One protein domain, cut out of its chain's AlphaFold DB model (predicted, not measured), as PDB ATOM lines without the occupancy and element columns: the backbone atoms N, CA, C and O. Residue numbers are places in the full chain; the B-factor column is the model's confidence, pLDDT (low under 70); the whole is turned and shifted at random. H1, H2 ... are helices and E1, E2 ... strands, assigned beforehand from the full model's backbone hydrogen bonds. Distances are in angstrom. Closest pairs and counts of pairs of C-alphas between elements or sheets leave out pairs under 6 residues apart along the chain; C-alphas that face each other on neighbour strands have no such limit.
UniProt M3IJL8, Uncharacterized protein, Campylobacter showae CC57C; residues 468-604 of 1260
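AT A GLANCE: This is residues 468 to 604 of the 1260 residues of an uncharacterized protein of Campylobacter showae CC57C (UniProt M3IJL8). A six-stranded sheet, curled like part of a barrel, has a small three-stranded sheet over its hollow side, only partly face to face with it. The long hairpin E5 and E6 makes one edge of the curl; E2 makes the other, with the short helix H1 following it. The printed part has 137 residues, with E1 E2 H1 E3 E4 E5 E6 E7 E8 E9 in that order. The large sheet, E2 E9 E8 E4 E5 E6, is mixed, the small one, E1 E3 E7, all antiparallel; the class is mostly strand, though named elements hold only 66 residues. The whole is compact, with a radius of gyration of the C-alphas of 15.6 A and spans of 48 by 33 by 28 A.

HOW THE PARTS SIT: E1, residues 473 to 476, is antiparallel to E3, residues 499 to 502, with N 475 and O 500 2.9 A apart. E3 is antiparallel to E7, residues 560 to 563, with N 561 and O 501 at 2.8 A. E2, residues 485 to 487, is parallel to E9, residues 590 to 600, with N 486 and O 598 at 2.9 A. H1, residues 488 to 491, only grazes the large sheet and is too short for an O i to N i+4 pair; its one O i to N i+3 pair is not within hydrogen-bond range. E4, residues 512 to 519, E5, residues 522 to 535, and E6, residues 541 to 546, form a meander, each strand the antiparallel neighbour of the one before: N 515 and O 527 are 2.8 A apart, N 532 and O 544 2.8 A. E5 bends by 54 degrees at residue 525. E8, residues 574 to 581, is antiparallel to E4, with N 514 and O 579 at 2.8 A, and forms a hairpin with E9, with N 574 and O 597 at 2.9 A. Between the sheets, the closest C-alphas of E1 and E9 are those of Tyr 473 and Ala 592, 5.1 A apart; those of E3 and E8 are Val 501 and Ala 578, 7.1 A.

IN THESE COORDINATES: E1 begins at C-alpha 473, (70.452, 65.322, 152.485). E5, the longest strand, spans 38.8 A and ends at C-alpha 535, (82.968, 82.851, 138.975). E4 spans 23.2 A, E8 23.7 A and E6 16.3 A. E9 spans 31.3 A and ends at C-alpha 600, (66.185, 44.275, 143.214).

THE WHOLE: The C-alphas of Gly 539 and His 604, the two farthest apart, are 49.6 A apart. The printed part has no cut; the link E6 to E7, residues 547 to 559, is long. The mean pLDDT of the printed part is 80.8; residues 488 to 489, 492 to 495, 558, 593 to 595 and 600 to 604 are under 70.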
ATOM      1  N   LEU A 468      77.325  76.164 159.788       87.69
ATOM      2  CA  LEU A 468      76.840  75.426 158.616       87.69
ATOM      3  C   LEU A 468      75.346  75.120 158.768       87.69
ATOM      4  O   LEU A 468      74.893  74.682 159.831       87.69
ATOM      5  N   TYR A 469      74.592  75.339 157.697       86.44
ATOM      6  CA  TYR A 469      73.183  74.979 157.666       86.44
ATOM      7  C   TYR A 469      73.003  73.460 157.690       86.44
ATOM      8  O   TYR A 469      73.801  72.688 157.158       86.44
ATOM      9  N   ASP A 470      71.941  73.030 158.361       79.94
ATOM     10  CA  ASP A 470      71.547  71.635 158.544       79.94
ATOM     11  C   ASP A 470      70.599  71.134 157.448       79.94
ATOM     12  O   ASP A 470      69.909  70.135 157.614       79.94
ATOM     13  N   ASP A 471      70.606  71.792 156.293       82.69
ATOM     14  CA  ASP A 471      69.740  71.523 155.153       82.69
ATOM     15  C   ASP A 471      70.324  70.479 154.185       82.69
ATOM     16  O   ASP A 471      69.985  70.463 153.004       82.69
ATOM     17  N   MET A 472      71.224  69.621 154.666       86.44
ATOM     18  CA  MET A 472      71.926  68.612 153.872       86.44
ATOM     19  C   MET A 472      71.123  67.302 153.806       86.44
ATOM     20  O   MET A 472      70.643  66.828 154.833       86.44
ATOM     21  N   TYR A 473      71.041  66.663 152.633       85.25
ATOM     22  CA  TYR A 473      70.452  65.322 152.485       85.25
ATOM     23  C   TYR A 473      71.215  64.465 151.464       85.25
ATOM     24  O   TYR A 473      71.970  64.979 150.633       85.25
ATOM     25  N   VAL A 474      71.010  63.145 151.535       86.69
ATOM     26  CA  VAL A 474      71.579  62.156 150.608       86.69
ATOM     27  C   VAL A 474      70.455  61.311 150.018       86.69
ATOM     28  O   VAL A 474      69.612  60.811 150.760       86.69
ATOM     29  N   ALA A 475      70.464  61.120 148.702       85.31
ATOM     30  CA  ALA A 475      69.513  60.279 147.981       85.31
ATOM     31  C   ALA A 475      70.213  59.460 146.883       85.31
ATOM     32  O   ALA A 475      71.380  59.687 146.569       85.31
ATOM     33  N   PHE A 476      69.508  58.487 146.305       84.00
ATOM     34  CA  PHE A 476      69.969  57.760 145.121       84.00
ATOM     35  C   PHE A 476      69.215  58.268 143.900       84.00
ATOM     36  O   PHE A 476      67.990  58.300 143.913       84.00
ATOM     37  N   ALA A 477      69.940  58.668 142.855       80.81
ATOM     38  CA  ALA A 477      69.329  59.288 141.679       80.81
ATOM     39  C   ALA A 477      68.427  58.319 140.904       80.81
ATOM     40  O   ALA A 477      67.453  58.742 140.291       80.81
ATOM     41  N   GLU A 478      68.767  57.028 140.913       81.19
ATOM     42  CA  GLU A 478      68.055  56.011 140.141       81.19
ATOM     43  C   GLU A 478      66.799  55.447 140.843       81.19
ATOM     44  O   GLU A 478      65.997  54.798 140.180       81.19
ATOM     45  N   ASP A 479      66.586  55.692 142.143       79.44
ATOM     46  CA  ASP A 479      65.375  55.256 142.872       79.44
ATOM     47  C   ASP A 479      64.217  56.260 142.693       79.44
ATOM     48  O   ASP A 479      63.759  56.906 143.631       79.44
ATOM     49  N   GLU A 480      63.752  56.437 141.454       75.75
ATOM     50  CA  GLU A 480      62.729  57.441 141.112       75.75
ATOM     51  C   GLU A 480      61.361  57.200 141.777       75.75
ATOM     52  O   GLU A 480      60.517  58.100 141.817       75.75
ATOM     53  N   ASN A 481      61.090  55.978 142.239       75.06
ATOM     54  CA  ASN A 481      59.827  55.610 142.877       75.06
ATOM     55  C   ASN A 481      59.911  55.598 144.418       75.06
ATOM     56  O   ASN A 481      58.903  55.303 145.073       75.06
ATOM     57  N   ASN A 482      61.075  55.954 144.975       79.12
ATOM     58  CA  ASN A 482      61.397  55.962 146.399       79.12
ATOM     59  C   ASN A 482      61.055  54.625 147.090       79.12
ATOM     60  O   ASN A 482      60.598  54.617 148.245       79.12
ATOM     61  N   ASP A 483      61.242  53.489 146.396       75.69
ATOM     62  CA  ASP A 483      60.747  52.175 146.828       75.69
ATOM     63  C   ASP A 483      61.628  51.385 147.795       75.69
ATOM     64  O   ASP A 483      61.202  50.366 148.353       75.69
ATOM     65  N   GLY A 484      62.826  51.889 148.076       79.25
ATOM     66  CA  GLY A 484      63.789  51.162 148.904       79.25
ATOM     67  C   GLY A 484      64.762  50.313 148.088       79.25
ATOM     68  O   GLY A 484      65.685  49.732 148.667       79.25
ATOM     69  N   SER A 485      64.585  50.214 146.769       79.06
ATOM     70  CA  SER A 485      65.388  49.360 145.902       79.06
ATOM     71  C   SER A 485      65.724  50.009 144.561       79.06
ATOM     72  O   SER A 485      65.047  50.915 144.109       79.06
ATOM     73  N   ILE A 486      66.798  49.543 143.921       78.44
ATOM     74  CA  ILE A 486      67.106  49.889 142.529       78.44
ATOM     75  C   ILE A 486      66.922  48.633 141.687       78.44
ATOM     76  O   ILE A 486      67.658  47.653 141.843       78.44
ATOM     77  N   SER A 487      65.954  48.664 140.778       73.25
ATOM     78  CA  SER A 487      65.704  47.588 139.824       73.25
ATOM     79  C   SER A 487      66.675  47.610 138.647       73.25
ATOM     80  O   SER A 487      67.288  48.623 138.310       73.25
ATOM     81  N   ALA A 488      66.768  46.483 137.935       68.50
ATOM     82  CA  ALA A 488      67.529  46.410 136.686       68.50
ATOM     83  C   ALA A 488      67.056  47.438 135.636       68.50
ATOM     84  O   ALA A 488      67.856  47.871 134.812       68.50
ATOM     85  N   GLY A 489      65.774  47.828 135.661       67.69
ATOM     86  CA  GLY A 489      65.222  48.855 134.775       67.69
ATOM     87  C   GLY A 489      65.633  50.274 135.168       67.69
ATOM     88  O   GLY A 489      65.934  51.072 134.285       67.69
ATOM     89  N   GLU A 490      65.692  50.564 136.469       71.56
ATOM     90  CA  GLU A 490      66.163  51.843 137.022       71.56
ATOM     91  C   GLU A 490      67.676  52.013 136.821       71.56
ATOM     92  O   GLU A 490      68.129  53.028 136.299       71.56
ATOM     93  N   ASN A 491      68.462  50.965 137.083       70.00
ATOM     94  CA  ASN A 491      69.917  50.995 136.911       70.00
ATOM     95  C   ASN A 491      70.356  51.063 135.429       70.00
ATOM     96  O   ASN A 491      71.381  51.660 135.093       70.00
ATOM     97  N   ALA A 492      69.587  50.458 134.512       62.53
ATOM     98  CA  ALA A 492      69.919  50.417 133.083       62.53
ATOM     99  C   ALA A 492      69.807  51.776 132.370       62.53
ATOM    100  O   ALA A 492      70.315  51.898 131.254       62.53
ATOM    101  N   GLN A 493      69.170  52.788 132.973       61.44
ATOM    102  CA  GLN A 493      69.058  54.119 132.364       61.44
ATOM    103  C   GLN A 493      70.380  54.908 132.405       61.44
ATOM    104  O   GLN A 493      70.687  55.603 131.437       61.44
ATOM    105  N   ASN A 494      71.193  54.735 133.458       57.62
ATOM    106  CA  ASN A 494      72.452  55.469 133.663       57.62
ATOM    107  C   ASN A 494      73.719  54.594 133.564       57.62
ATOM    108  O   ASN A 494      74.816  55.117 133.368       57.62
ATOM    109  N   GLY A 495      73.599  53.266 133.684       62.12
ATOM    110  CA  GLY A 495      74.714  52.315 133.558       62.12
ATOM    111  C   GLY A 495      75.650  52.221 134.773       62.12
ATOM    112  O   GLY A 495      76.448  51.286 134.838       62.12
ATOM    113  N   VAL A 496      75.541  53.141 135.737       73.75
ATOM    114  CA  VAL A 496      76.234  53.156 137.037       73.75
ATOM    115  C   VAL A 496      75.300  53.747 138.097       73.75
ATOM    116  O   VAL A 496      74.556  54.672 137.792       73.75
ATOM    117  N   THR A 497      75.352  53.247 139.334       81.00
ATOM    118  CA  THR A 497      74.564  53.806 140.446       81.00
ATOM    119  C   THR A 497      75.202  55.085 140.982       81.00
ATOM    120  O   THR A 497      76.421  55.129 141.211       81.00
ATOM    121  N   THR A 498      74.373  56.103 141.214       85.62
ATOM    122  CA  THR A 498      74.789  57.449 141.607       85.62
ATOM    123  C   THR A 498      74.071  57.882 142.882       85.62
ATOM    124  O   THR A 498      72.844  57.891 142.955       85.62
ATOM    125  N   ALA A 499      74.838  58.287 143.894       85.75
ATOM    126  CA  ALA A 499      74.286  58.972 145.058       85.75
ATOM    127  C   ALA A 499      74.339  60.487 144.841       85.75
ATOM    128  O   ALA A 499      75.373  61.026 144.446       85.75
ATOM    129  N   THR A 500      73.236  61.173 145.106       86.50
ATOM    130  CA  THR A 500      73.142  62.630 145.086       86.50
ATOM    131  C   THR A 500      73.250  63.165 146.506       86.50
ATOM    132  O   THR A 500      72.565  62.704 147.418       86.50
ATOM    133  N   VAL A 501      74.135  64.139 146.709       89.00
ATOM    134  CA  VAL A 501      74.351  64.790 148.007       89.00
ATOM    135  C   VAL A 501      74.059  66.269 147.849       89.00
ATOM    136  O   VAL A 501      74.820  66.973 147.190       89.00
ATOM    137  N   LYS A 502      72.972  66.756 148.440       87.62
ATOM    138  CA  LYS A 502      72.685  68.192 148.473       87.62
ATOM    139  C   LYS A 502      73.526  68.829 149.565       87.62
ATOM    140  O   LYS A 502      73.350  68.467 150.722       87.62
ATOM    141  N   LEU A 503      74.446  69.727 149.212       89.62
ATOM    142  CA  LEU A 503      75.310  70.414 150.177       89.62
ATOM    143  C   LEU A 503      74.548  71.481 150.975       89.62
ATOM    144  O   LEU A 503      73.515  71.964 150.502       89.62
ATOM    145  N   PRO A 504      75.072  71.892 152.148       88.75
ATOM    146  CA  PRO A 504      74.529  73.029 152.873       88.75
ATOM    147  C   PRO A 504      74.469  74.282 151.998       88.75
ATOM    148  O   PRO A 504      75.391  74.549 151.222       88.75
ATOM    149  N   SER A 505      73.413  75.084 152.125       85.06
ATOM    150  CA  SER A 505      73.250  76.248 151.235       85.06
ATOM    151  C   SER A 505      74.268  77.372 151.486       85.06
ATOM    152  O   SER A 505      74.467  78.209 150.611       85.06
ATOM    153  N   ASN A 506      74.947  77.379 152.641       87.31
ATOM    154  CA  ASN A 506      75.932  78.391 153.044       87.31
ATOM    155  C   ASN A 506      77.388  77.879 153.078       87.31
ATOM    156  O   ASN A 506      78.205  78.332 153.889       87.31
ATOM    157  N   ILE A 507      77.712  76.911 152.215       89.69
ATOM    158  CA  ILE A 507      79.097  76.473 151.983       89.69
ATOM    159  C   ILE A 507      79.979  77.626 151.493       89.69
ATOM    160  O   ILE A 507      79.526  78.521 150.778       89.69
ATOM    161  N   VAL A 508      81.261  77.577 151.849       90.00
ATOM    162  CA  VAL A 508      82.270  78.546 151.407       90.00
ATOM    163  C   VAL A 508      83.496  77.852 150.817       90.00
ATOM    164  O   VAL A 508      83.698  76.643 150.947       90.00
ATOM    165  N   ASN A 509      84.335  78.630 150.135       89.81
ATOM    166  CA  ASN A 509      85.568  78.132 149.539       89.81
ATOM    167  C   ASN A 509      86.489  77.472 150.585       89.81
ATOM    168  O   ASN A 509      86.847  78.084 151.589       89.81
ATOM    169  N   GLY A 510      86.936  76.248 150.302       88.19
ATOM    170  CA  GLY A 510      87.822  75.466 151.164       88.19
ATOM    171  C   GLY A 510      87.111  74.486 152.100       88.19
ATOM    172  O   GLY A 510      87.793  73.633 152.674       88.19
ATOM    173  N   ASP A 511      85.782  74.567 152.240       92.12
ATOM    174  CA  ASP A 511      84.996  73.581 152.992       92.12
ATOM    175  C   ASP A 511      85.219  72.162 152.432       92.12
ATOM    176  O   ASP A 511      85.517  71.966 151.247       92.12
ATOM    177  N   LYS A 512      85.110  71.148 153.295       91.50
ATOM    178  CA  LYS A 512      85.424  69.752 152.959       91.50
ATOM    179  C   LYS A 512      84.184  68.879 153.025       91.50
ATOM    180  O   LYS A 512      83.488  68.894 154.037       91.50
ATOM    181  N   LEU A 513      83.969  68.079 151.983       91.56
ATOM    182  CA  LEU A 513      82.923  67.061 151.904       91.56
ATOM    183  C   LEU A 513      83.540  65.673 152.103       91.56
ATOM    184  O   LEU A 513      84.436  65.278 151.360       91.56
ATOM    185  N   GLU A 514      83.038  64.925 153.074       91.56
ATOM    186  CA  GLU A 514      83.406  63.541 153.361       91.56
ATOM    187  C   GLU A 514      82.193  62.639 153.116       91.56
ATOM    188  O   GLU A 514      81.101  62.927 153.608       91.56
ATOM    189  N   ILE A 515      82.378  61.585 152.320       90.00
ATOM    190  CA  ILE A 515      81.340  60.626 151.934       90.00
ATOM    191  C   ILE A 515      81.755  59.231 152.383       90.00
ATOM    192  O   ILE A 515      82.768  58.720 151.907       90.00
ATOM    193  N   ASP A 516      80.935  58.595 153.210       90.62
ATOM    194  CA  ASP A 516      81.115  57.208 153.631       90.62
ATOM    195  C   ASP A 516      80.115  56.306 152.903       90.62
ATOM    196  O   ASP A 516      78.903  56.405 153.098       90.62
ATOM    197  N   VAL A 517      80.622  55.377 152.091       88.19
ATOM    198  CA  VAL A 517      79.819  54.328 151.455       88.19
ATOM    199  C   VAL A 517      79.797  53.111 152.369       88.19
ATOM    200  O   VAL A 517      80.840  52.551 152.719       88.19
ATOM    201  N   LYS A 518      78.599  52.682 152.757       86.75
ATOM    202  CA  LYS A 518      78.357  51.601 153.714       86.75
ATOM    203  C   LYS A 518      77.758  50.374 153.045       86.75
ATOM    204  O   LYS A 518      76.856  50.483 152.221       86.75
ATOM    205  N   HIS A 519      78.186  49.196 153.484       84.50
ATOM    206  CA  HIS A 519      77.608  47.915 153.093       84.50
ATOM    207  C   HIS A 519      77.101  47.168 154.331       84.50
ATOM    208  O   HIS A 519      77.868  46.931 155.266       84.50
ATOM    209  N   ASN A 520      75.801  46.846 154.384       82.50
ATOM    210  CA  ASN A 520      75.120  46.339 155.588       82.50
ATOM    211  C   ASN A 520      75.418  47.174 156.855       82.50
ATOM    212  O   ASN A 520      75.584  46.640 157.951       82.50
ATOM    213  N   GLY A 521      75.522  48.497 156.696       79.50
ATOM    214  CA  GLY A 521      75.790  49.436 157.791       79.50
ATOM    215  C   GLY A 521      77.265  49.615 158.184       79.50
ATOM    216  O   GLY A 521      77.546  50.449 159.041       79.50
ATOM    217  N   VAL A 522      78.211  48.903 157.561       83.38
ATOM    218  CA  VAL A 522      79.660  49.047 157.813       83.38
ATOM    219  C   VAL A 522      80.306  49.899 156.719       83.38
ATOM    220  O   VAL A 522      80.076  49.629 155.544       83.38
ATOM    221  N   VAL A 523      81.121  50.900 157.082       86.44
ATOM    222  CA  VAL A 523      81.854  51.745 156.115       86.44
ATOM    223  C   VAL A 523      82.836  50.884 155.316       86.44
ATOM    224  O   VAL A 523      83.731  50.262 155.886       86.44
ATOM    225  N   ALA A 524      82.636  50.832 154.002       84.25
ATOM    226  CA  ALA A 524      83.449  50.081 153.053       84.25
ATOM    227  C   ALA A 524      84.430  50.986 152.287       84.25
ATOM    228  O   ALA A 524      85.516  50.538 151.923       84.25
ATOM    229  N   GLU A 525      84.060  52.248 152.057       88.56
ATOM    230  CA  GLU A 525      84.863  53.239 151.338       88.56
ATOM    231  C   GLU A 525      84.571  54.646 151.885       88.56
ATOM    232  O   GLU A 525      83.405  54.984 152.077       88.56
ATOM    233  N   THR A 526      85.606  55.470 152.082       89.56
ATOM    234  CA  THR A 526      85.476  56.903 152.407       89.56
ATOM    235  C   THR A 526      86.076  57.728 151.274       89.56
ATOM    236  O   THR A 526      87.222  57.501 150.875       89.56
ATOM    237  N   ARG A 527      85.324  58.703 150.759       89.62
ATOM    238  CA  ARG A 527      85.771  59.652 149.730       89.62
ATOM    239  C   ARG A 527      85.790  61.064 150.308       89.62
ATOM    240  O   ARG A 527      84.810  61.493 150.909       89.62
ATOM    241  N   THR A 528      86.879  61.798 150.100       89.94
ATOM    242  CA  THR A 528      87.035  63.176 150.592       89.94
ATOM    243  C   THR A 528      87.227  64.138 149.431       89.94
ATOM    244  O   THR A 528      88.056  63.903 148.549       89.94
ATOM    245  N   TYR A 529      86.505  65.252 149.472       90.75
ATOM    246  CA  TYR A 529      86.544  66.299 148.464       90.75
ATOM    247  C   TYR A 529      86.696  67.682 149.100       90.75
ATOM    248  O   TYR A 529      86.320  67.905 150.250       90.75
ATOM    249  N   THR A 530      87.238  68.625 148.332       90.75
ATOM    250  CA  THR A 530      87.345  70.043 148.705       90.75
ATOM    251  C   THR A 530      86.433  70.879 147.816       90.75
ATOM    252  O   THR A 530      86.443  70.724 146.593       90.75
ATOM    253  N   ILE A 531      85.677  71.782 148.427       90.31
ATOM    254  CA  ILE A 531      84.815  72.742 147.744       90.31
ATOM    255  C   ILE A 531      85.672  73.933 147.308       90.31
ATOM    256  O   ILE A 531      86.401  74.516 148.111       90.31
ATOM    257  N   LYS A 532      85.603  74.295 146.027       87.75
ATOM    258  CA  LYS A 532      86.305  75.442 145.446       87.75
ATOM    259  C   LYS A 532      85.315  76.405 144.808       87.75
ATOM    260  O   LYS A 532      84.512  75.999 143.974       87.75
ATOM    261  N   GLU A 533      85.404  77.675 145.175       86.00
ATOM    262  CA  GLU A 533      84.621  78.744 144.546       86.00
ATOM    263  C   GLU A 533      85.243  79.150 143.199       86.00
ATOM    264  O   GLU A 533      86.468  79.183 143.042       86.00
ATOM    265  N   TYR A 534      84.397  79.462 142.219       82.81
ATOM    266  CA  TYR A 534      84.771  80.128 140.975       82.81
ATOM    267  C   TYR A 534      83.651  81.076 140.523       82.81
ATOM    268  O   TYR A 534      82.510  80.959 140.964       82.81
ATOM    269  N   GLN A 535      83.973  82.020 139.639       81.06
ATOM    270  CA  GLN A 535      82.968  82.851 138.975       81.06
ATOM    271  C   GLN A 535      82.634  82.256 137.610       81.06
ATOM    272  O   GLN A 535      83.538  81.956 136.823       81.06
ATOM    273  N   ASP A 536      81.345  82.080 137.332       77.19
ATOM    274  CA  ASP A 536      80.886  81.719 135.995       77.19
ATOM    275  C   ASP A 536      81.096  82.890 135.002       77.19
ATOM    276  O   ASP A 536      81.394  84.017 135.410       77.19
ATOM    277  N   PRO A 537      80.955  82.675 133.680       79.50
ATOM    278  CA  PRO A 537      81.098  83.746 132.690       79.50
ATOM    279  C   PRO A 537      80.111  84.918 132.844       79.50
ATOM    280  O   PRO A 537      80.324  85.963 132.232       79.50
ATOM    281  N   ALA A 538      79.035  84.751 133.620       75.69
ATOM    282  CA  ALA A 538      78.074  85.798 133.960       75.69
ATOM    283  C   ALA A 538      78.417  86.515 135.284       75.69
ATOM    284  O   ALA A 538      77.711  87.442 135.675       75.69
ATOM    285  N   GLY A 539      79.513  86.126 135.946       72.25
ATOM    286  CA  GLY A 539      79.991  86.700 137.201       72.25
ATOM    287  C   GLY A 539      79.333  86.123 138.457       72.25
ATOM    288  O   GLY A 539      79.614  86.611 139.551       72.25
ATOM    289  N   ASN A 540      78.484  85.096 138.344       73.12
ATOM    290  CA  ASN A 540      77.857  84.480 139.514       73.12
ATOM    291  C   ASN A 540      78.839  83.532 140.207       73.12
ATOM    292  O   ASN A 540      79.576  82.791 139.551       73.12
ATOM    293  N   LYS A 541      78.816  83.518 141.543       73.38
ATOM    294  CA  LYS A 541      79.582  82.554 142.339       73.38
ATOM    295  C   LYS A 541      79.010  81.153 142.144       73.38
ATOM    296  O   LYS A 541      77.819  80.929 142.336       73.38
ATOM    297  N   GLN A 542      79.879  80.225 141.775       80.56
ATOM    298  CA  GLN A 542      79.582  78.810 141.625       80.56
ATOM    299  C   GLN A 542      80.605  77.993 142.409       80.56
ATOM    300  O   GLN A 542      81.738  78.426 142.637       80.56
ATOM    301  N   PHE A 543      80.219  76.780 142.789       84.12
ATOM    302  CA  PHE A 543      81.105  75.849 143.471       84.12
ATOM    303  C   PHE A 543      81.452  74.683 142.560       84.12
ATOM    304  O   PHE A 543      80.603  74.128 141.866       84.12
ATOM    305  N   LYS A 544      82.723  74.297 142.583       86.44
ATOM    306  CA  LYS A 544      83.195  73.035 142.031       86.44
ATOM    307  C   LYS A 544      83.788  72.194 143.138       86.44
ATOM    308  O   LYS A 544      84.369  72.713 144.090       86.44
ATOM    309  N   ILE A 545      83.660  70.889 142.998       87.44
ATOM    310  CA  ILE A 545      84.115  69.943 144.006       87.44
ATOM    311  C   ILE A 545      85.251  69.163 143.399       87.44
ATOM    312  O   ILE A 545      85.129  68.660 142.285       87.44
ATOM    313  N   VAL A 546      86.369  69.109 144.110       88.25
ATOM    314  CA  VAL A 546      87.564  68.437 143.623       88.25
ATOM    315  C   VAL A 546      88.037  67.368 144.592       88.25
ATOM    316  O   VAL A 546      88.000  67.560 145.807       88.25
ATOM    317  N   ASP A 547      88.490  66.242 144.051       86.38
ATOM    318  CA  ASP A 547      89.173  65.207 144.828       86.38
ATOM    319  C   ASP A 547      90.603  65.642 145.228       86.38
ATOM    320  O   ASP A 547      91.073  66.737 144.897       86.38
ATOM    321  N   ALA A 548      91.330  64.765 145.927       81.50
ATOM    322  CA  ALA A 548      92.723  65.004 146.317       81.50
ATOM    323  C   ALA A 548      93.691  65.203 145.126       81.50
ATOM    324  O   ALA A 548      94.754  65.797 145.298       81.50
ATOM    325  N   ASN A 549      93.328  64.739 143.925       84.00
ATOM    326  CA  ASN A 549      94.093  64.891 142.685       84.00
ATOM    327  C   ASN A 549      93.624  66.092 141.844       84.00
ATOM    328  O   ASN A 549      94.114  66.295 140.732       84.00
ATOM    329  N   ASN A 550      92.705  66.904 142.375       81.12
ATOM    330  CA  ASN A 550      92.095  68.051 141.717       81.12
ATOM    331  C   ASN A 550      91.209  67.700 140.498       81.12
ATOM    332  O   ASN A 550      90.986  68.560 139.643       81.12
ATOM    333  N   ASN A 551      90.696  66.468 140.420       84.50
ATOM    334  CA  ASN A 551      89.684  66.090 139.434       84.50
ATOM    335  C   ASN A 551      88.317  66.621 139.869       84.50
ATOM    336  O   ASN A 551      87.937  66.469 141.030       84.50
ATOM    337  N   GLU A 552      87.584  67.224 138.937       83.88
ATOM    338  CA  GLU A 552      86.265  67.799 139.202       83.88
ATOM    339  C   GLU A 552      85.183  66.712 139.272       83.88
ATOM    340  O   GLU A 552      85.115  65.816 138.430       83.88
ATOM    341  N   VAL A 553      84.331  66.816 140.289       82.38
ATOM    342  CA  VAL A 553      83.096  66.047 140.446       82.38
ATOM    343  C   VAL A 553      81.935  66.905 139.959       82.38
ATOM    344  O   VAL A 553      81.904  68.114 140.193       82.38
ATOM    345  N   GLU A 554      80.985  66.280 139.268       78.25
ATOM    346  CA  GLU A 554      79.826  66.967 138.707       78.25
ATOM    347  C   GLU A 554      78.936  67.541 139.823       78.25
ATOM    348  O   GLU A 554      78.464  66.816 140.704       78.25
ATOM    349  N   VAL A 555      78.721  68.859 139.772       78.44
ATOM    350  CA  VAL A 555      77.789  69.595 140.634       78.44
ATOM    351  C   VAL A 555      76.594  70.003 139.779       78.44
ATOM    352  O   VAL A 555      76.740  70.701 138.775       78.44
ATOM    353  N   LYS A 556      75.410  69.535 140.167       75.38
ATOM    354  CA  LYS A 556      74.117  69.874 139.571       75.38
ATOM    355  C   LYS A 556      73.521  71.119 140.237       75.38
ATOM    356  O   LYS A 556      74.091  71.702 141.158       75.38
ATOM    357  N   GLN A 557      72.352  71.533 139.751       71.19
ATOM    358  CA  GLN A 557      71.585  72.636 140.335       71.19
ATOM    359  C   GLN A 557      71.330  72.414 141.841       71.19
ATOM    360  O   GLN A 557      71.339  71.282 142.332       71.19
ATOM    361  N   ASN A 558      71.120  73.513 142.570       68.75
ATOM    362  CA  ASN A 558      70.871  73.533 144.018       68.75
ATOM    363  C   ASN A 558      72.013  72.943 144.870       68.75
ATOM    364  O   ASN A 558      71.757  72.326 145.899       68.75
ATOM    365  N   ASN A 559      73.270  73.111 144.441       79.69
ATOM    366  CA  ASN A 559      74.458  72.594 145.135       79.69
ATOM    367  C   ASN A 559      74.401  71.074 145.395       79.69
ATOM    368  O   ASN A 559      74.879  70.590 146.423       79.69
ATOM    369  N   THR A 560      73.811  70.316 144.464       84.50
ATOM    370  CA  THR A 560      73.722  68.852 144.557       84.50
ATOM    371  C   THR A 560      74.904  68.199 143.857       84.50
ATOM    372  O   THR A 560      75.207  68.510 142.710       84.50
ATOM    373  N   VAL A 561      75.567  67.268 144.526       87.94
ATOM    374  CA  VAL A 561      76.788  66.606 144.058       87.94
ATOM    375  C   VAL A 561      76.472  65.186 143.642       87.94
ATOM    376  O   VAL A 561      75.833  64.462 144.403       87.94
ATOM    377  N   GLU A 562      76.957  64.766 142.477       87.06
ATOM    378  CA  GLU A 562      76.789  63.390 142.017       87.06
ATOM    379  C   GLU A 562      78.006  62.525 142.331       87.06
ATOM    380  O   GLU A 562      79.077  62.660 141.738       87.06
ATOM    381  N   ILE A 563      77.820  61.566 143.232       86.31
ATOM    382  CA  ILE A 563      78.816  60.558 143.568       86.31
ATOM    383  C   ILE A 563      78.522  59.299 142.750       86.31
ATOM    384  O   ILE A 563      77.673  58.486 143.106       86.31
ATOM    385  N   LYS A 564      79.233  59.148 141.629       85.38
ATOM    386  CA  LYS A 564      79.090  58.017 140.695       85.38
ATOM    387  C   LYS A 564      79.826  56.763 141.183       85.38
ATOM    388  O   LYS A 564      80.719  56.833 142.034       85.38
ATOM    389  N   ASN A 565      79.505  55.620 140.574       84.56
ATOM    390  CA  ASN A 565      80.107  54.310 140.855       84.56
ATOM    391  C   ASN A 565      79.904  53.859 142.312       84.56
ATOM    392  O   ASN A 565      80.856  53.423 142.966       84.56
ATOM    393  N   ILE A 566      78.682  53.992 142.831       85.12
ATOM    394  CA  ILE A 566      78.319  53.403 144.122       85.12
ATOM    395  C   ILE A 566      78.038  51.905 143.915       85.12
ATOM    396  O   ILE A 566      77.170  51.558 143.115       85.12
ATOM    397  N   PRO A 567      78.764  50.988 144.573       78.94
ATOM    398  CA  PRO A 567      78.543  49.558 144.392       78.94
ATOM    399  C   PRO A 567      77.244  49.122 145.075       78.94
ATOM    400  O   PRO A 567      77.134  49.213 146.292       78.94
ATOM    401  N   ILE A 568      76.287  48.602 144.303       76.25
ATOM    402  CA  ILE A 568      75.049  48.003 144.823       76.25
ATOM    403  C   ILE A 568      75.130  46.476 144.847       76.25
ATOM    404  O   ILE A 568      75.861  45.861 144.069       76.25
ATOM    405  N   SER A 569      74.375  45.856 145.752       74.31
ATOM    406  CA  SER A 569      74.298  44.402 145.906       74.31
ATOM    407  C   SER A 569      72.854  43.930 145.899       74.31
ATOM    408  O   SER A 569      71.992  44.534 146.536       74.31
ATOM    409  N   ASP A 570      72.620  42.798 145.240       72.50
ATOM    410  CA  ASP A 570      71.310  42.142 145.190       72.50
ATOM    411  C   ASP A 570      70.916  41.494 146.530       72.50
ATOM    412  O   ASP A 570      69.768  41.102 146.730       72.50
ATOM    413  N   THR A 571      71.868  41.329 147.457       72.31
ATOM    414  CA  THR A 571      71.656  40.590 148.716       72.31
ATOM    415  C   THR A 571      71.964  41.393 149.972       72.31
ATOM    416  O   THR A 571      71.740  40.903 151.078       72.31
ATOM    417  N   ALA A 572      72.535  42.585 149.834       78.00
ATOM    418  CA  ALA A 572      73.014  43.377 150.955       78.00
ATOM    419  C   ALA A 572      72.765  44.861 150.711       78.00
ATOM    420  O   ALA A 572      72.870  45.353 149.587       78.00
ATOM    421  N   SER A 573      72.416  45.571 151.777       83.56
ATOM    422  CA  SER A 573      72.024  46.964 151.665       83.56
ATOM    423  C   SER A 573      73.239  47.863 151.462       83.56
ATOM    424  O   SER A 573      74.302  47.646 152.051       83.56
ATOM    425  N   THR A 574      73.081  48.867 150.606       85.81
ATOM    426  CA  THR A 574      74.103  49.884 150.343       85.81
ATOM    427  C   THR A 574      73.610  51.218 150.866       85.81
ATOM    428  O   THR A 574      72.489  51.616 150.563       85.81
ATOM    429  N   GLY A 575      74.435  51.873 151.672       86.75
ATOM    430  CA  GLY A 575      74.144  53.158 152.287       86.75
ATOM    431  C   GLY A 575      75.197  54.206 151.944       86.75
ATOM    432  O   GLY A 575      76.341  53.853 151.658       86.75
ATOM    433  N   VAL A 576      74.818  55.480 151.968       87.56
ATOM    434  CA  VAL A 576      75.731  56.613 151.786       87.56
ATOM    435  C   VAL A 576      75.466  57.655 152.867       87.56
ATOM    436  O   VAL A 576      74.356  58.176 152.969       87.56
ATOM    437  N   ASP A 577      76.500  57.978 153.638       87.94
ATOM    438  CA  ASP A 577      76.508  59.111 154.562       87.94
ATOM    439  C   ASP A 577      77.368  60.238 154.002       87.94
ATOM    440  O   ASP A 577      78.392  59.995 153.360       87.94
ATOM    441  N   ALA A 578      76.971  61.475 154.285       90.31
ATOM    442  CA  ALA A 578      77.728  62.659 153.913       90.31
ATOM    443  C   ALA A 578      77.962  63.551 155.130       90.31
ATOM    444  O   ALA A 578      77.101  63.678 156.007       90.31
ATOM    445  N   LYS A 579      79.119  64.212 155.155       91.94
ATOM    446  CA  LYS A 579      79.502  65.192 156.168       91.94
ATOM    447  C   LYS A 579      80.240  66.358 155.526       91.94
ATOM    448  O   LYS A 579      81.216  66.154 154.813       91.94
ATOM    449  N   VAL A 580      79.820  67.582 155.834       91.69
ATOM    450  CA  VAL A 580      80.532  68.805 155.448       91.69
ATOM    451  C   VAL A 580      81.148  69.442 156.684       91.69
ATOM    452  O   VAL A 580      80.480  69.628 157.701       91.69
ATOM    453  N   THR A 581      82.436  69.767 156.600       90.25
ATOM    454  CA  THR A 581      83.183  70.468 157.652       90.25
ATOM    455  C   THR A 581      83.795  71.754 157.119       90.25
ATOM    456  O   THR A 581      84.209  71.817 155.960       90.25
ATOM    457  N   GLY A 582      83.865  72.767 157.985       88.25
ATOM    458  CA  GLY A 582      84.553  74.017 157.688       88.25
ATOM    459  C   GLY A 582      86.027  73.791 157.349       88.25
ATOM    460  O   GLY A 582      86.670  72.896 157.905       88.25
ATOM    461  N   ALA A 583      86.579  74.615 156.458       86.44
ATOM    462  CA  ALA A 583      87.988  74.536 156.053       86.44
ATOM    463  C   ALA A 583      88.980  74.605 157.236       86.44
ATOM    464  O   ALA A 583      90.033  73.959 157.212       86.44
ATOM    465  N   ASP A 584      88.637  75.372 158.274       84.25
ATOM    466  CA  ASP A 584      89.421  75.565 159.498       84.25
ATOM    467  C   ASP A 584      89.238  74.463 160.549       84.25
ATOM    468  O   ASP A 584      89.979  74.430 161.532       84.25
ATOM    469  N   GLY A 585      88.303  73.534 160.327       80.75
ATOM    470  CA  GLY A 585      88.011  72.425 161.232       80.75
ATOM    471  C   GLY A 585      87.350  72.839 162.551       80.75
ATOM    472  O   GLY A 585      87.292  72.016 163.465       80.75
ATOM    473  N   ILE A 586      86.877  74.083 162.663       76.56
ATOM    474  CA  ILE A 586      86.159  74.614 163.827       76.56
ATOM    475  C   ILE A 586      84.651  74.606 163.514       76.56
ATOM    476  O   ILE A 586      84.257  74.699 162.350       76.56
ATOM    477  N   GLY A 587      83.808  74.453 164.540       73.88
ATOM    478  CA  GLY A 587      82.349  74.514 164.407       73.88
ATOM    479  C   GLY A 587      81.643  73.162 164.245       73.88
ATOM    480  O   GLY A 587      82.241  72.082 164.318       73.88
ATOM    481  N   LYS A 588      80.322  73.215 164.068       75.44
ATOM    482  CA  LYS A 588      79.432  72.069 163.885       75.44
ATOM    483  C   LYS A 588      79.456  71.635 162.419       75.44
ATOM    484  O   LYS A 588      79.084  72.382 161.521       75.44
ATOM    485  N   ALA A 589      79.825  70.379 162.187       81.62
ATOM    486  CA  ALA A 589      79.686  69.764 160.873       81.62
ATOM    487  C   ALA A 589      78.204  69.588 160.507       81.62
ATOM    488  O   ALA A 589      77.412  69.130 161.337       81.62
ATOM    489  N   ALA A 590      77.848  69.869 159.256       79.81
ATOM    490  CA  ALA A 590      76.589  69.392 158.697       79.81
ATOM    491  C   ALA A 590      76.749  67.908 158.347       79.81
ATOM    492  O   ALA A 590      77.797  67.476 157.861       79.81
ATOM    493  N   SER A 591      75.751  67.089 158.649       80.94
ATOM    494  CA  SER A 591      75.779  65.649 158.380       80.94
ATOM    495  C   SER A 591      74.389  65.182 157.991       80.94
ATOM    496  O   SER A 591      73.408  65.628 158.577       80.94
ATOM    497  N   ALA A 592      74.321  64.293 157.011       75.75
ATOM    498  CA  ALA A 592      73.085  63.716 156.515       75.75
ATOM    499  C   ALA A 592      73.202  62.197 156.630       75.75
ATOM    500  O   ALA A 592      74.209  61.623 156.209       75.75
ATOM    501  N   ALA A 593      72.199  61.578 157.254       66.00
ATOM    502  CA  ALA A 593      72.196  60.159 157.583       66.00
ATOM    503  C   ALA A 593      71.459  59.321 156.521       66.00
ATOM    504  O   ALA A 593      70.261  59.477 156.309       66.00
ATOM    505  N   ASN A 594      72.224  58.420 155.909       64.69
ATOM    506  CA  ASN A 594      71.953  57.146 155.249       64.69
ATOM    507  C   ASN A 594      70.599  56.913 154.551       64.69
ATOM    508  O   ASN A 594      69.750  56.167 155.053       64.69
ATOM    509  N   SER A 595      70.468  57.364 153.300       66.50
ATOM    510  CA  SER A 595      69.568  56.669 152.369       66.50
ATOM    511  C   SER A 595      70.154  55.279 152.093       66.50
ATOM    512  O   SER A 595      71.343  55.151 151.802       66.50
ATOM    513  N   THR A 596      69.355  54.221 152.252       74.31
ATOM    514  CA  THR A 596      69.802  52.826 152.101       74.31
ATOM    515  C   THR A 596      68.984  52.118 151.032       74.31
ATOM    516  O   THR A 596      67.764  52.081 151.126       74.31
ATOM    517  N   ILE A 597      69.629  51.540 150.026       79.19
ATOM    518  CA  ILE A 597      68.959  50.806 148.942       79.19
ATOM    519  C   ILE A 597      69.357  49.332 148.924       79.19
ATOM    520  O   ILE A 597      70.438  48.949 149.384       79.19
ATOM    521  N   LEU A 598      68.491  48.510 148.341       78.38
ATOM    522  CA  LEU A 598      68.776  47.129 147.951       78.38
ATOM    523  C   LEU A 598      68.774  46.999 146.422       78.38
ATOM    524  O   LEU A 598      67.961  47.628 145.752       78.38
ATOM    525  N   GLY A 599      69.642  46.163 145.850       71.81
ATOM    526  CA  GLY A 599      69.500  45.760 144.448       71.81
ATOM    527  C   GLY A 599      68.304  44.821 144.306       71.81
ATOM    528  O   GLY A 599      68.269  43.769 144.945       71.81
ATOM    529  N   SER A 600      67.297  45.181 143.505       64.19
ATOM    530  CA  SER A 600      66.185  44.275 143.214       64.19
ATOM    531  C   SER A 600      66.493  43.488 141.936       64.19
ATOM    532  O   SER A 600      66.369  43.967 140.807       64.19
ATOM    533  N   GLY A 601      66.948  42.244 142.119       58.72
ATOM    534  CA  GLY A 601      67.161  41.297 141.024       58.72
ATOM    535  C   GLY A 601      65.916  41.126 140.131       58.72
ATOM    536  O   GLY A 601      64.787  41.405 140.529       58.72
ATOM    537  N   ALA A 602      66.134  40.669 138.894       51.16
ATOM    538  CA  ALA A 602      65.204  40.735 137.762       51.16
ATOM    539  C   ALA A 602      63.701  40.467 138.057       51.16
ATOM    540  O   ALA A 602      63.261  39.321 138.142       51.16
ATOM    541  N   GLY A 603      62.891  41.536 138.025       55.56
ATOM    542  CA  GLY A 603      61.592  41.519 137.335       55.56
ATOM    543  C   GLY A 603      60.296  41.555 138.154       55.56
ATOM    544  O   GLY A 603      59.237  41.441 137.542       55.56
ATOM    545  N   HIS A 604      60.317  41.721 139.481       59.50
ATOM    546  CA  HIS A 604      59.081  41.825 140.278       59.50
ATOM    547  C   HIS A 604      58.914  43.211 140.920       59.50
ATOM    548  O   HIS A 604      59.483  43.476 141.972       59.50
TER     549      HIS A 604